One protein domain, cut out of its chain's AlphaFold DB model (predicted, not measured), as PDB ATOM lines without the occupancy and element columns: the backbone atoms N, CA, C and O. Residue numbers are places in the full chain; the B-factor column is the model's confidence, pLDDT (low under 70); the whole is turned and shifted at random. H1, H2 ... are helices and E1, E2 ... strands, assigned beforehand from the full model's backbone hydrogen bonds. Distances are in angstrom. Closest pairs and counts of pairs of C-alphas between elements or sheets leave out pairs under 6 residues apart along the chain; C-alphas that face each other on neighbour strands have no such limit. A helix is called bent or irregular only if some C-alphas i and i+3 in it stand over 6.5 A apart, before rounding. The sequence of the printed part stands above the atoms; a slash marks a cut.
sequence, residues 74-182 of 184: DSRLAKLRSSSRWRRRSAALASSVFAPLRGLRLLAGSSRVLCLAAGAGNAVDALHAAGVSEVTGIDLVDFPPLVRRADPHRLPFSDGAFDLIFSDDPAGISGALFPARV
ATOM      1  N   ASP A  74     154.443 223.286 156.638       93.50
ATOM      2  CA  ASP A  74     153.655 222.511 157.601       93.50
ATOM      3  C   ASP A  74     153.161 223.365 158.768       93.50
ATOM      4  O   ASP A  74     152.007 223.255 159.180       93.50
ATOM      5  N   SER A  75     153.994 224.278 159.274       92.62
ATOM      6  CA  SER A  75     153.610 225.200 160.347       92.62
ATOM      7  C   SER A  75     152.516 226.169 159.888       92.62
ATOM      8  O   SER A  75     151.559 226.433 160.621       92.62
ATOM      9  N   ARG A  76     152.619 226.671 158.651       91.19
ATOM     10  CA  ARG A  76     151.604 227.532 158.031       91.19
ATOM     11  C   ARG A  76     150.281 226.783 157.839       91.19
ATOM     12  O   ARG A  76     149.226 227.315 158.190       91.19
ATOM     13  N   LEU A  77     150.328 225.548 157.339       94.00
ATOM     14  CA  LEU A  77     149.143 224.705 157.168       94.00
ATOM     15  C   LEU A  77     148.502 224.343 158.513       94.00
ATOM     16  O   LEU A  77     147.288 224.468 158.664       94.00
ATOM     17  N   ALA A  78     149.295 223.955 159.514       94.12
ATOM     18  CA  ALA A  78     148.807 223.671 160.862       94.12
ATOM     19  C   ALA A  78     148.071 224.882 161.457       94.12
ATOM     20  O   ALA A  78     146.988 224.741 162.036       94.12
ATOM     21  N   LYS A  79     148.597 226.096 161.244       91.56
ATOM     22  CA  LYS A  79     147.915 227.326 161.654       91.56
ATOM     23  C   LYS A  79     146.576 227.511 160.936       91.56
ATOM     24  O   LYS A  79     145.590 227.817 161.607       91.56
ATOM     25  N   LEU A  80     146.503 227.297 159.621       92.56
ATOM     26  CA  LEU A  80     145.231 227.364 158.888       92.56
ATOM     27  C   LEU A  80     144.216 226.338 159.401       92.56
ATOM     28  O   LEU A  80     143.083 226.722 159.707       92.56
ATOM     29  N   ARG A  81     144.640 225.084 159.591       94.88
ATOM     30  CA  ARG A  81     143.818 223.995 160.144       94.88
ATOM     31  C   ARG A  81     143.252 224.313 161.528       94.88
ATOM     32  O   ARG A  81     142.122 223.938 161.830       94.88
ATOM     33  N   SER A  82     143.999 225.054 162.352       93.44
ATOM     34  CA  SER A  82     143.535 225.480 163.681       93.44
ATOM     35  C   SER A  82     142.378 226.493 163.634       93.44
ATOM     36  O   SER A  82     141.651 226.662 164.616       93.44
ATOM     37  N   SER A  83     142.172 227.174 162.499       93.75
ATOM     38  CA  SER A  83     141.132 228.193 162.371       93.75
ATOM     39  C   SER A  83     139.723 227.588 162.344       93.75
ATOM     40  O   SER A  83     139.461 226.522 161.783       93.75
ATOM     41  N   SER A  84     138.758 228.307 162.924       96.12
ATOM     42  CA  SER A  84     137.353 227.883 162.907       96.12
ATOM     43  C   SER A  84     136.764 227.872 161.492       96.12
ATOM     44  O   SER A  84     135.943 227.015 161.179       96.12
ATOM     45  N   ARG A  85     137.223 228.780 160.617       95.94
ATOM     46  CA  ARG A  85     136.823 228.831 159.205       95.94
ATOM     47  C   ARG A  85     137.240 227.567 158.456       95.94
ATOM     48  O   ARG A  85     136.409 227.022 157.739       95.94
ATOM     49  N   TRP A  86     138.472 227.092 158.654       96.44
ATOM     50  CA  TRP A  86     138.956 225.854 158.036       96.44
ATOM     51  C   TRP A  86     138.101 224.661 158.452       96.44
ATOM     52  O   TRP A  86     137.524 223.998 157.598       96.44
ATOM     53  N   ARG A  87     137.925 224.460 159.767       96.25
ATOM     54  CA  ARG A  87     137.119 223.351 160.305       96.25
ATOM     55  C   ARG A  87     135.671 223.383 159.823       96.25
ATOM     56  O   ARG A  87     135.147 222.347 159.429       96.25
ATOM     57  N   ARG A  88     135.027 224.558 159.817       97.56
ATOM     58  CA  ARG A  88     133.650 224.700 159.315       97.56
ATOM     59  C   ARG A  88     133.543 224.360 157.832       97.56
ATOM     60  O   ARG A  88     132.598 223.680 157.454       97.56
ATOM     61  N   ARG A  89     134.493 224.811 157.007       96.31
ATOM     62  CA  ARG A  89     134.482 224.527 155.565       96.31
ATOM     63  C   ARG A  89     134.710 223.041 155.289       96.31
ATOM     64  O   ARG A  89     133.937 222.461 154.537       96.31
ATOM     65  N   SER A  90     135.660 222.403 155.975       96.12
ATOM     66  CA  SER A  90     135.890 220.957 155.858       96.12
ATOM     67  C   SER A  90     134.672 220.138 156.299       96.12
ATOM     68  O   SER A  90     134.283 219.202 155.606       96.12
ATOM     69  N   ALA A  91     134.025 220.512 157.410       97.19
ATOM     70  CA  ALA A  91     132.805 219.851 157.873       97.19
ATOM     71  C   ALA A  91     131.634 220.031 156.894       97.19
ATOM     72  O   ALA A  91     130.903 219.077 156.644       97.19
ATOM     73  N   ALA A  92     131.480 221.229 156.320       97.44
ATOM     74  CA  ALA A  92     130.466 221.498 155.308       97.44
ATOM     75  C   ALA A  92     130.694 220.649 154.052       97.44
ATOM     76  O   ALA A  92     129.778 219.965 153.623       97.44
ATOM     77  N   LEU A  93     131.919 220.613 153.515       97.31
ATOM     78  CA  LEU A  93     132.261 219.767 152.366       97.31
ATOM     79  C   LEU A  93     131.966 218.286 152.632       97.31
ATOM     80  O   LEU A  93     131.368 217.608 151.794       97.31
ATOM     81  N   ALA A  94     132.333 217.794 153.815       96.88
ATOM     82  CA  ALA A  94     132.088 216.409 154.195       96.88
ATOM     83  C   ALA A  94     130.592 216.056 154.192       96.88
ATOM     84  O   ALA A  94     130.214 215.017 153.648       96.88
ATOM     85  N   SER A  95     129.741 216.910 154.769       97.06
ATOM     86  CA  SER A  95     128.310 216.625 154.903       97.06
ATOM     87  C   SER A  95     127.496 216.946 153.651       97.06
ATOM     88  O   SER A  95     126.606 216.174 153.303       97.06
ATOM     89  N   SER A  96     127.782 218.054 152.961       96.31
ATOM     90  CA  SER A  96     126.959 218.527 151.842       96.31
ATOM     91  C   SER A  96     127.416 218.027 150.476       96.31
ATOM     92  O   SER A  96     126.610 218.013 149.551       96.31
ATOM     93  N   VAL A  97     128.680 217.610 150.336       95.88
ATOM     94  CA  VAL A  97     129.244 217.186 149.046       95.88
ATOM     95  C   VAL A  97     129.694 215.731 149.095       95.88
ATOM     96  O   VAL A  97     129.218 214.905 148.318       95.88
ATOM     97  N   PHE A  98     130.587 215.377 150.020       97.00
ATOM     98  CA  PHE A  98     131.236 214.062 149.987       97.00
ATOM     99  C   PHE A  98     130.302 212.926 150.406       97.00
ATOM    100  O   PHE A  98     130.364 211.847 149.817       97.00
ATOM    101  N   ALA A  99     129.416 213.151 151.382       96.69
ATOM    102  CA  ALA A  99     128.420 212.157 151.774       96.69
ATOM    103  C   ALA A  99     127.455 211.797 150.618       96.69
ATOM    104  O   ALA A  99     127.327 210.606 150.323       96.69
ATOM    105  N   PRO A 100     126.855 212.763 149.888       97.12
ATOM    106  CA  PRO A 100     126.100 212.463 148.669       97.12
ATOM    107  C   PRO A 100     126.908 211.730 147.592       97.12
ATOM    108  O   PRO A 100     126.444 210.716 147.071       97.12
ATOM    109  N   LEU A 101     128.133 212.178 147.286       96.25
ATOM    110  CA  LEU A 101     128.977 211.527 146.271       96.25
ATOM    111  C   LEU A 101     129.313 210.072 146.634       96.25
ATOM    112  O   LEU A 101     129.347 209.209 145.758       96.25
ATOM    113  N   ARG A 102     129.498 209.775 147.925       96.25
ATOM    114  CA  ARG A 102     129.647 208.402 148.431       96.25
ATOM    115  C   ARG A 102     128.382 207.578 148.250       96.25
ATOM    116  O   ARG A 102     128.467 206.441 147.796       96.25
ATOM    117  N   GLY A 103     127.221 208.152 148.567       96.38
ATOM    118  CA  GLY A 103     125.925 207.504 148.355       96.38
ATOM    119  C   GLY A 103     125.692 207.126 146.888       96.38
ATOM    120  O   GLY A 103     125.180 206.048 146.603       96.38
ATOM    121  N   LEU A 104     126.161 207.970 145.965       96.44
ATOM    122  CA  LEU A 104     126.124 207.735 144.518       96.44
ATOM    123  C   LEU A 104     127.268 206.851 143.994       96.44
ATOM    124  O   LEU A 104     127.326 206.589 142.797       96.44
ATOM    125  N   ARG A 105     128.175 206.383 144.864       94.62
ATOM    126  CA  ARG A 105     129.381 205.609 144.506       94.62
ATOM    127  C   ARG A 105     130.347 206.337 143.558       94.62
ATOM    128  O   ARG A 105     131.139 205.694 142.882       94.62
ATOM    129  N   LEU A 106     130.312 207.669 143.550       93.88
ATOM    130  CA  LEU A 106     131.227 208.525 142.784       93.88
ATOM    131  C   LEU A 106     132.498 208.881 143.565       93.88
ATOM    132  O   LEU A 106     133.458 209.387 142.995       93.88
ATOM    133  N   LEU A 107     132.506 208.636 144.878       96.44
ATOM    134  CA  LEU A 107     133.656 208.881 145.741       96.44
ATOM    135  C   LEU A 107     133.890 207.677 146.655       96.44
ATOM    136  O   LEU A 107     133.071 207.380 147.523       96.44
ATOM    137  N   ALA A 108     135.027 207.012 146.491       95.56
ATOM    138  CA  ALA A 108     135.497 205.903 147.314       95.56
ATOM    139  C   ALA A 108     136.829 206.263 147.991       95.56
ATOM    140  O   ALA A 108     137.497 207.225 147.618       95.56
ATOM    141  N   GLY A 109     137.243 205.485 148.996       95.62
ATOM    142  CA  GLY A 109     138.548 205.690 149.643       95.62
ATOM    143  C   GLY A 109     139.739 205.482 148.695       95.62
ATOM    144  O   GLY A 109     140.782 206.114 148.851       95.62
ATOM    145  N   SER A 110     139.559 204.635 147.679       95.81
ATOM    146  CA  SER A 110     140.524 204.377 146.605       95.81
ATOM    147  C   SER A 110     140.383 205.319 145.407       95.81
ATOM    148  O   SER A 110     141.089 205.127 144.424       95.81
ATOM    149  N   SER A 111     139.449 206.278 145.436       96.75
ATOM    150  CA  SER A 111     139.286 207.219 144.327       96.75
ATOM    151  C   SER A 111     140.501 208.129 144.209       96.75
ATOM    152  O   SER A 111     140.988 208.663 145.207       96.75
ATOM    153  N   ARG A 112     140.920 208.358 142.971       97.19
ATOM    154  CA  ARG A 112     141.940 209.329 142.588       97.19
ATOM    155  C   ARG A 112     141.255 210.642 142.279       97.19
ATOM    156  O   ARG A 112     140.518 210.737 141.299       97.19
ATOM    157  N   VAL A 113     141.466 211.646 143.123       97.25
ATOM    158  CA  VAL A 113     140.764 212.929 143.024       97.25
ATOM    159  C   VAL A 113     141.727 214.046 142.655       97.25
ATOM    160  O   VAL A 113     142.757 214.231 143.306       97.25
ATOM    161  N   LEU A 114     141.367 214.836 141.647       95.50
ATOM    162  CA  LEU A 114     142.052 216.080 141.312       95.50
ATOM    163  C   LEU A 114     141.237 217.271 141.824       95.50
ATOM    164  O   LEU A 114     140.105 217.480 141.394       95.50
ATOM    165  N   CYS A 115     141.815 218.073 142.716       95.69
ATOM    166  CA  CYS A 115     141.241 219.346 143.142       95.69
ATOM    167  C   CYS A 115     141.811 220.495 142.305       95.69
ATOM    168  O   CYS A 115     142.996 220.815 142.428       95.69
ATOM    169  N   LEU A 116     140.963 221.122 141.490       93.56
ATOM    170  CA  LEU A 116     141.273 222.343 140.744       93.56
ATOM    171  C   LEU A 116     140.999 223.578 141.600       93.56
ATOM    172  O   LEU A 116     140.143 223.526 142.481       93.56
ATOM    173  N   ALA A 117     141.709 224.679 141.318       93.31
ATOM    174  CA  ALA A 117     141.595 225.934 142.070       93.31
ATOM    175  C   ALA A 117     141.619 225.687 143.593       93.31
ATOM    176  O   ALA A 117     140.801 226.205 144.355       93.31
ATOM    177  N   ALA A 118     142.525 224.804 144.029       95.06
ATOM    178  CA  ALA A 118     142.503 224.240 145.373       95.06
ATOM    179  C   ALA A 118     142.838 225.269 146.471       95.06
ATOM    180  O   ALA A 118     142.689 224.976 147.664       95.06
ATOM    181  N   GLY A 119     143.320 226.458 146.104       94.75
ATOM    182  CA  GLY A 119     143.746 227.523 146.995       94.75
ATOM    183  C   GLY A 119     144.787 227.032 147.995       94.75
ATOM    184  O   GLY A 119     145.839 226.510 147.640       94.75
ATOM    185  N   ALA A 120     144.476 227.160 149.286       95.75
ATOM    186  CA  ALA A 120     145.327 226.642 150.360       95.75
ATOM    187  C   ALA A 120     145.152 225.130 150.634       95.75
ATOM    188  O   ALA A 120     145.778 224.595 151.548       95.75
ATOM    189  N   GLY A 121     144.281 224.440 149.891       96.94
ATOM    190  CA  GLY A 121     144.064 222.995 149.988       96.94
ATOM    191  C   GLY A 121     142.979 222.564 150.976       96.94
ATOM    192  O   GLY A 121     143.050 221.452 151.489       96.94
ATOM    193  N   ASN A 122     141.976 223.399 151.280       96.75
ATOM    194  CA  ASN A 122     140.925 223.013 152.238       96.75
ATOM    195  C   ASN A 122     140.100 221.808 151.752       96.75
ATOM    196  O   ASN A 122     139.810 220.917 152.550       96.75
ATOM    197  N   ALA A 123     139.787 221.756 150.452       97.19
ATOM    198  CA  ALA A 123     139.147 220.609 149.815       97.19
ATOM    199  C   ALA A 123     140.012 219.344 149.876       97.19
ATOM    200  O   ALA A 123     139.520 218.287 150.263       97.19
ATOM    201  N   VAL A 124     141.305 219.471 149.559       98.19
ATOM    202  CA  VAL A 124     142.278 218.366 149.609       98.19
ATOM    203  C   VAL A 124     142.344 217.775 151.015       98.19
ATOM    204  O   VAL A 124     142.201 216.570 151.203       98.19
ATOM    205  N   ASP A 125     142.489 218.639 152.020       97.56
ATOM    206  CA  ASP A 125     142.527 218.239 153.424       97.56
ATOM    207  C   ASP A 125     141.228 217.556 153.866       97.56
ATOM    208  O   ASP A 125     141.253 216.559 154.585       97.56
ATOM    209  N   ALA A 126     140.081 218.069 153.412       97.88
ATOM    210  CA  ALA A 126     138.777 217.499 153.728       97.88
ATOM    211  C   ALA A 126     138.559 216.126 153.064       97.88
ATOM    212  O   ALA A 126     137.977 215.243 153.692       97.88
ATOM    213  N   LEU A 127     139.039 215.915 151.834       98.25
ATOM    214  CA  LEU A 127     138.985 214.618 151.148       98.25
ATOM    215  C   LEU A 127     139.875 213.578 151.839       98.25
ATOM    216  O   LEU A 127     139.417 212.462 152.096       98.25
ATOM    217  N   HIS A 128     141.098 213.958 152.222       97.88
ATOM    218  CA  HIS A 128     141.963 213.108 153.044       97.88
ATOM    219  C   HIS A 128     141.296 212.762 154.382       97.88
ATOM    220  O   HIS A 128     141.244 211.594 154.759       97.88
ATOM    221  N   ALA A 129     140.715 213.747 155.077       96.38
ATOM    222  CA  ALA A 129     139.992 213.521 156.330       96.38
ATOM    223  C   ALA A 129     138.746 212.635 156.152       96.38
ATOM    224  O   ALA A 129     138.363 211.915 157.072       96.38
ATOM    225  N   ALA A 130     138.123 212.654 154.971       95.88
ATOM    226  CA  ALA A 130     137.041 211.741 154.632       95.88
ATOM    227  C   ALA A 130     137.544 210.305 154.382       95.88
ATOM    228  O   ALA A 130     136.739 209.373 154.418       95.88
ATOM    229  N   GLY A 131     138.843 210.096 154.153       96.69
ATOM    230  CA  GLY A 131     139.461 208.788 153.912       96.69
ATOM    231  C   GLY A 131     139.754 208.487 152.442       96.69
ATOM    232  O   GLY A 131     139.909 207.321 152.090       96.69
ATOM    233  N   VAL A 132     139.784 209.504 151.578       97.94
ATOM    234  CA  VAL A 132     140.301 209.372 150.208       97.94
ATOM    235  C   VAL A 132     141.823 209.367 150.278       97.94
ATOM    236  O   VAL A 132     142.404 210.252 150.896       97.94
ATOM    237  N   SER A 133     142.460 208.360 149.691       95.00
ATOM    238  CA  SER A 133     143.910 208.154 149.802       95.00
ATOM    239  C   SER A 133     144.721 208.946 148.776       95.00
ATOM    240  O   SER A 133     145.791 209.450 149.112       95.00
ATOM    241  N   GLU A 134     144.209 209.101 147.554       97.06
ATOM    242  CA  GLU A 134     144.918 209.763 146.457       97.06
ATOM    243  C   GLU A 134     144.219 211.065 146.065       97.06
ATOM    244  O   GLU A 134     143.289 211.082 145.258       97.06
ATOM    245  N   VAL A 135     144.678 212.182 146.638       98.06
ATOM    246  CA  VAL A 135     144.168 213.515 146.306       98.06
ATOM    247  C   VAL A 135     145.305 214.408 145.837       98.06
ATOM    248  O   VAL A 135     146.274 214.650 146.555       98.06
ATOM    249  N   THR A 136     145.172 214.938 144.626       97.31
ATOM    250  CA  THR A 136     146.109 215.907 144.056       97.31
ATOM    251  C   THR A 136     145.471 217.287 144.063       97.31
ATOM    252  O   THR A 136     144.474 217.512 143.385       97.31
ATOM    253  N   GLY A 137     146.038 218.227 144.819       96.56
ATOM    254  CA  GLY A 137     145.637 219.632 144.791       96.56
ATOM    255  C   GLY A 137     146.490 220.450 143.839       96.56
ATOM    256  O   GLY A 137     147.722 220.423 143.941       96.56
ATOM    257  N   ILE A 138     145.849 221.225 142.965       94.81
ATOM    258  CA  ILE A 138     146.541 222.178 142.104       94.81
ATOM    259  C   ILE A 138     145.919 223.571 142.140       94.81
ATOM    260  O   ILE A 138     144.710 223.735 142.306       94.81
ATOM    261  N   ASP A 139     146.765 224.574 141.943       94.12
ATOM    262  CA  ASP A 139     146.360 225.968 141.779       94.12
ATOM    263  C   ASP A 139     147.445 226.740 141.001       94.12
ATOM    264  O   ASP A 139     148.551 226.238 140.788       94.12
ATOM    265  N   LEU A 140     147.159 227.968 140.572       92.31
ATOM    266  CA  LEU A 140     148.131 228.867 139.943       92.31
ATOM    267  C   LEU A 140     149.227 229.315 140.919       92.31
ATOM    268  O   LEU A 140     150.327 229.672 140.484       92.31
ATOM    269  N   VAL A 141     148.934 229.290 142.221       93.38
ATOM    270  CA  VAL A 141     149.869 229.589 143.312       93.38
ATOM    271  C   VAL A 141     150.043 228.345 144.176       93.38
ATOM    272  O   VAL A 141     149.073 227.706 144.567       93.38
ATOM    273  N   ASP A 142     151.281 227.982 144.492       94.88
ATOM    274  CA  ASP A 142     151.551 226.828 145.337       94.88
ATOM    275  C   ASP A 142     151.175 227.073 146.805       94.88
ATOM    276  O   ASP A 142     151.384 228.143 147.383       94.88
ATOM    277  N   PHE A 143     150.669 226.023 147.449       96.25
ATOM    278  CA  PHE A 143     150.473 225.984 148.890       96.25
ATOM    279  C   PHE A 143     150.884 224.606 149.426       96.25
ATOM    280  O   PHE A 143     150.037 223.760 149.734       96.25
ATOM    281  N   PRO A 144     152.196 224.337 149.537       96.25
ATOM    282  CA  PRO A 144     152.665 223.070 150.075       96.25
ATOM    283  C   PRO A 144     152.216 222.866 151.537       96.25
ATOM    284  O   PRO A 144     152.042 223.853 152.267       96.25
ATOM    285  N   PRO A 145     152.067 221.601 151.980       96.31
ATOM    286  CA  PRO A 145     152.220 220.372 151.185       96.31
ATOM    287  C   PRO A 145     150.994 219.983 150.337       96.31
ATOM    288  O   PRO A 145     151.094 219.061 149.537       96.31
ATOM    289  N   LEU A 146     149.841 220.638 150.507       97.56
ATOM    290  CA  LEU A 146     148.575 220.157 149.932       97.56
ATOM    291  C   LEU A 146     148.363 220.534 148.468       97.56
ATOM    292  O   LEU A 146     147.638 219.841 147.759       97.56
ATOM    293  N   VAL A 147     148.940 221.653 148.032       97.56
ATOM    294  CA  VAL A 147     148.671 222.221 146.713       97.56
ATOM    295  C   VAL A 147     149.975 222.518 146.001       97.56
ATOM    296  O   VAL A 147     150.849 223.218 146.523       97.56
ATOM    297  N   ARG A 148     150.088 221.999 144.783       95.75
ATOM    298  CA  ARG A 148     151.198 222.271 143.875       95.75
ATOM    299  C   ARG A 148     150.776 223.263 142.805       95.75
ATOM    300  O   ARG A 148     149.643 223.249 142.338       95.75
ATOM    301  N   ARG A 149     151.726 224.083 142.365       95.19
ATOM    302  CA  ARG A 149     151.495 225.002 141.255       95.19
ATOM    303  C   ARG A 149     151.309 224.240 139.939       95.19
ATOM    304  O   ARG A 149     152.166 223.428 139.589       95.19
ATOM    305  N   ALA A 150     150.237 224.528 139.207       92.25
ATOM    306  CA  ALA A 150     150.011 224.052 137.843       92.25
ATOM    307  C   ALA A 150     149.065 224.987 137.070       92.25
ATOM    308  O   ALA A 150     148.252 225.693 137.662       92.25
ATOM    309  N   ASP A 151     149.169 224.971 135.742       87.50
ATOM    310  CA  ASP A 151     148.219 225.641 134.852       87.50
ATOM    311  C   ASP A 151     147.017 224.711 134.592       87.50
ATOM    312  O   ASP A 151     147.207 223.647 133.990       87.50
ATOM    313  N   PRO A 152     145.786 225.081 135.001       80.44
ATOM    314  CA  PRO A 152     144.595 224.256 134.792       80.44
ATOM    315  C   PRO A 152     144.262 224.018 133.310       80.44
ATOM    316  O   PRO A 152     143.532 223.082 132.996       80.44
ATOM    317  N   HIS A 153     144.803 224.811 132.379       80.00
ATOM    318  CA  HIS A 153     144.602 224.621 130.939       80.00
ATOM    319  C   HIS A 153     145.611 223.661 130.295       80.00
ATOM    320  O   HIS A 153     145.411 223.215 129.155       80.00
ATOM    321  N   ARG A 154     146.689 223.326 131.013       83.94
ATOM    322  CA  ARG A 154     147.777 222.472 130.527       83.94
ATOM    323  C   ARG A 154     148.286 221.545 131.626       83.94
ATOM    324  O   ARG A 154     149.445 221.602 132.041       83.94
ATOM    325  N   LEU A 155     147.399 220.669 132.075       85.62
ATOM    326  CA  LEU A 155     147.725 219.685 133.092       85.62
ATOM    327  C   LEU A 155     148.623 218.573 132.538       85.62
ATOM    328  O   LEU A 155     148.367 218.074 131.445       85.62
ATOM    329  N   PRO A 156     149.669 218.156 133.275       84.38
ATOM    330  CA  PRO A 156     150.592 217.108 132.849       84.38
ATOM    331  C   PRO A 156     150.062 215.704 133.188       84.38
ATOM    332  O   PRO A 156     150.832 214.831 133.585       84.38
ATOM    333  N   PHE A 157     148.748 215.497 133.105       88.50
ATOM    334  CA  PHE A 157     148.102 214.226 133.421       88.50
ATOM    335  C   PHE A 157     147.529 213.623 132.144       88.50
ATOM    336  O   PHE A 157     147.062 214.349 131.270       88.50
ATOM    337  N   SER A 158     147.596 212.300 132.031       88.06
ATOM    338  CA  SER A 158     146.915 211.578 130.962       88.06
ATOM    339  C   SER A 158     145.405 211.571 131.192       88.06
ATOM    340  O   SER A 158     144.945 211.659 132.334       88.06
ATOM    341  N   ASP A 159     144.644 211.375 130.121       84.81
ATOM    342  CA  ASP A 159     143.204 211.136 130.205       84.81
ATOM    343  C   ASP A 159     142.916 209.943 131.138       84.81
ATOM    344  O   ASP A 159     143.676 208.969 131.184       84.81
ATOM    345  N   GLY A 160     141.854 210.043 131.944       88.06
ATOM    346  CA  GLY A 160     141.486 209.009 132.922       88.06
ATOM    347  C   GLY A 160     142.470 208.817 134.091       88.06
ATOM    348  O   GLY A 160     142.374 207.824 134.817       88.06
ATOM    349  N   ALA A 161     143.422 209.737 134.303       92.69
ATOM    350  CA  ALA A 161     144.335 209.680 135.453       92.69
ATOM    351  C   ALA A 161     143.616 209.814 136.809       92.69
ATOM    352  O   ALA A 161     144.125 209.331 137.822       92.69
ATOM    353  N   PHE A 162     142.440 210.444 136.821       93.88
ATOM    354  CA  PHE A 162     141.620 210.668 138.008       93.88
ATOM    355  C   PHE A 162     140.212 210.131 137.788       93.88
ATOM    356  O   PHE A 162     139.677 210.205 136.685       93.88
ATOM    357  N   ASP A 163     139.605 209.631 138.859       94.12
ATOM    358  CA  ASP A 163     138.235 209.119 138.844       94.12
ATOM    359  C   ASP A 163     137.218 210.247 139.098       94.12
ATOM    360  O   ASP A 163     136.044 210.129 138.755       94.12
ATOM    361  N   LEU A 164     137.666 211.347 139.720       92.81
ATOM    362  CA  LEU A 164     136.855 212.524 140.015       92.81
ATOM    363  C   LEU A 164     137.691 213.805 139.930       92.81
ATOM    364  O   LEU A 164     138.760 213.912 140.536       92.81
ATOM    365  N   ILE A 165     137.144 214.818 139.262       92.25
ATOM    366  CA  ILE A 165     137.652 216.190 139.305       92.25
ATOM    367  C   ILE A 165     136.720 217.026 140.179       92.25
ATOM    368  O   ILE A 165     135.499 216.999 140.021       92.25
ATOM    369  N   PHE A 166     137.297 217.757 141.127       93.62
ATOM    370  CA  PHE A 166     136.572 218.523 142.132       93.62
ATOM    371  C   PHE A 166     137.086 219.965 142.215       93.62
ATOM    372  O   PHE A 166     138.279 220.218 142.075       93.62
ATOM    373  N   SER A 167     136.192 220.913 142.493       92.62
ATOM    374  CA  SER A 167     136.533 222.297 142.838       92.62
ATOM    375  C   SER A 167     135.548 222.797 143.889       92.62
ATOM    376  O   SER A 167     134.337 222.665 143.710       92.62
ATOM    377  N   ASP A 168     136.049 223.383 144.977       90.50
ATOM    378  CA  ASP A 168     135.236 224.106 145.964       90.50
ATOM    379  C   ASP A 168     135.232 225.631 145.730       90.50
ATOM    380  O   ASP A 168     134.674 226.391 146.532       90.50
ATOM    381  N   ASP A 169     135.827 226.072 144.618       88.25
ATOM    382  CA  ASP A 169     135.661 227.396 144.024       88.25
ATOM    383  C   ASP A 169     134.652 227.315 142.855       88.25
ATOM    384  O   ASP A 169     134.894 226.573 141.893       88.25
ATOM    385  N   PRO A 170     133.541 228.079 142.890       80.44
ATOM    386  CA  PRO A 170     132.588 228.173 141.782       80.44
ATOM    387  C   PRO A 170     133.221 228.545 140.432       80.44
ATOM    388  O   PRO A 170     132.729 228.115 139.386       80.44
ATOM    389  N   ALA A 171     134.302 229.331 140.442       82.25
ATOM    390  CA  ALA A 171     135.015 229.745 139.238       82.25
ATOM    391  C   ALA A 171     136.040 228.705 138.758       82.25
ATOM    392  O   ALA A 171     136.443 228.754 137.598       82.25
ATOM    393  N   GLY A 172     136.426 227.740 139.601       80.06
ATOM    394  CA  GLY A 172     137.496 226.786 139.289       80.06
ATOM    395  C   GLY A 172     137.208 225.887 138.083       80.06
ATOM    396  O   GLY A 172     138.136 225.470 137.396       80.06
ATOM    397  N   ILE A 173     135.926 225.631 137.790       79.75
ATOM    398  CA  ILE A 173     135.487 224.890 136.594       79.75
ATOM    399  C   ILE A 173     134.724 225.818 135.644       79.75
ATOM    400  O   ILE A 173     135.063 225.909 134.467       79.75
ATOM    401  N   SER A 174     133.730 226.553 136.150       78.56
ATOM    402  CA  SER A 174     132.867 227.411 135.320       78.56
ATOM    403  C   SER A 174     133.601 228.595 134.686       78.56
ATOM    404  O   SER A 174     133.156 229.114 133.668       78.56
ATOM    405  N   GLY A 175     134.713 229.034 135.281       77.38
ATOM    406  CA  GLY A 175     135.563 230.102 134.753       77.38
ATOM    407  C   GLY A 175     136.662 229.613 133.809       77.38
ATOM    408  O   GLY A 175     137.445 230.429 133.324       77.38
ATOM    409  N   ALA A 176     136.763 228.305 133.547       79.12
ATOM    410  CA  ALA A 176     137.804 227.777 132.678       79.12
ATOM    411  C   ALA A 176     137.583 228.223 131.223       79.12
ATOM    412  O   ALA A 176     136.513 228.020 130.657       79.12
ATOM    413  N   LEU A 177     138.631 228.750 130.578       81.75
ATOM    414  CA  LEU A 177     138.608 229.089 129.147       81.75
ATOM    415  C   LEU A 177     138.325 227.876 128.247       81.75
ATOM    416  O   LEU A 177     137.766 228.024 127.164       81.75
ATOM    417  N   PHE A 178     138.698 226.674 128.700       81.00
ATOM    418  CA  PHE A 178     138.516 225.422 127.963       81.00
ATOM    419  C   PHE A 178     137.863 224.339 128.843       81.00
ATOM    420  O   PHE A 178     138.545 223.387 129.230       81.00
ATOM    421  N   PRO A 179     136.555 224.435 129.158       77.06
ATOM    422  CA  PRO A 179     135.876 223.504 130.070       77.06
ATOM    423  C   PRO A 179     135.906 222.049 129.594       77.06
ATOM    424  O   PRO A 179     135.990 221.131 130.403       77.06
ATOM    425  N   ALA A 180     135.915 221.827 128.275       78.75
ATOM    426  CA  ALA A 180     135.997 220.490 127.686       78.75
ATOM    427  C   ALA A 180     137.278 219.730 128.076       78.75
ATOM    428  O   ALA A 180     137.272 218.508 128.083       78.75
ATOM    429  N   ARG A 181     138.362 220.432 128.442       74.31
ATOM    430  CA  ARG A 181     139.601 219.800 128.931       74.31
ATOM    431  C   ARG A 181     139.509 219.324 130.381       74.31
ATOM    432  O   ARG A 181     140.383 218.601 130.832       74.31
ATOM    433  N   VAL A 182     138.488 219.772 131.108       68.69
ATOM    434  CA  VAL A 182     138.238 219.415 132.510       68.69
ATOM    435  C   VAL A 182     137.209 218.284 132.619       68.69
ATOM    436  O   VAL A 182     137.162 217.606 133.634       68.69
TER     437      VAL A 182
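Overview. This is residues 74 to 182 of the 184 residues of an uncharacterized protein of Triticum aestivum (UniProt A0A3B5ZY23). A small twisted sheet of four parallel strands, in the order E3 E2 E1 E4, has helix H3 over one face, and the long helix H2 packs on H3, off the sheet. H1 makes a corner with the beginning of H2, residues 100 to 105 stick out, and H4 only grazes the sheet. The printed part has 109 residues, of mixed class, with four named helices and four named strands in the order H1 H2 E1 H3 E2 E3 E4 H4. It is compact, with a radius of gyration of the C-alphas of 13.4 A and spans of 36 by 33 by 23 A.

Arrangement. Inner strands E1, residues 112 to 115, and E2, residues 134 to 139, are parallel at 19 degrees; N 115 and O 136 are within hydrogen-bond range at 2.8 A. Edge strand E4, residues 164 to 166, is parallel to E1, with N 166 and O 114 within range at 2.8 A. Edge strand E3, residues 147 to 149, is parallel to E2 at 47 degrees, with N 148 and O 137 within range at 3.0 A. H3, residues 122 to 130, is on the sheet at a height of 9.1 A; its closest C-alphas with E2 are Val 124 and Gly 137, 6.0 A. E1, H3 and E2 form a strand-helix-strand unit, parallel neighbours with a helix between, its crossover right-handed. H2, residues 84 to 103, touches H3 at a steep tilt of 57 degrees; the closest C-alphas, Ser 90 and Ala 126, are 5.0 A apart. H1, residues 74 to 82, is close to but not clearly touching H2, the closest C-alphas being Leu 80 and Trp 86, 6.5 A. H4, residues 171 to 174, grazes the sheet with residues 172 to 173. Every O i to N i+4 pair is within range in H1 and H3, 13 of 16 in H2; H4 is too short for one.

Along the chain. H1 begins at C-alpha 74 (153.655, 222.511, 157.601). H2 is 27.5 A long and only just irregular, with C-alphas 96 and 99 6.54 A apart; E2 is 16.9 A, H1 and H3 each 12.2 A, E1 10.1 A, E3 6.7 A, E4 6.4 A and H4 5.0 A. H4 ends at C-alpha 174 (132.867, 227.411, 135.320).

Size, cuts and confidence. The C-alphas farthest apart, Ser 75 and Ala 180, are 37.4 A apart. The printed part has no cut, and the link from E3 to E4 is long. Residue 182 alone is under pLDDT 70.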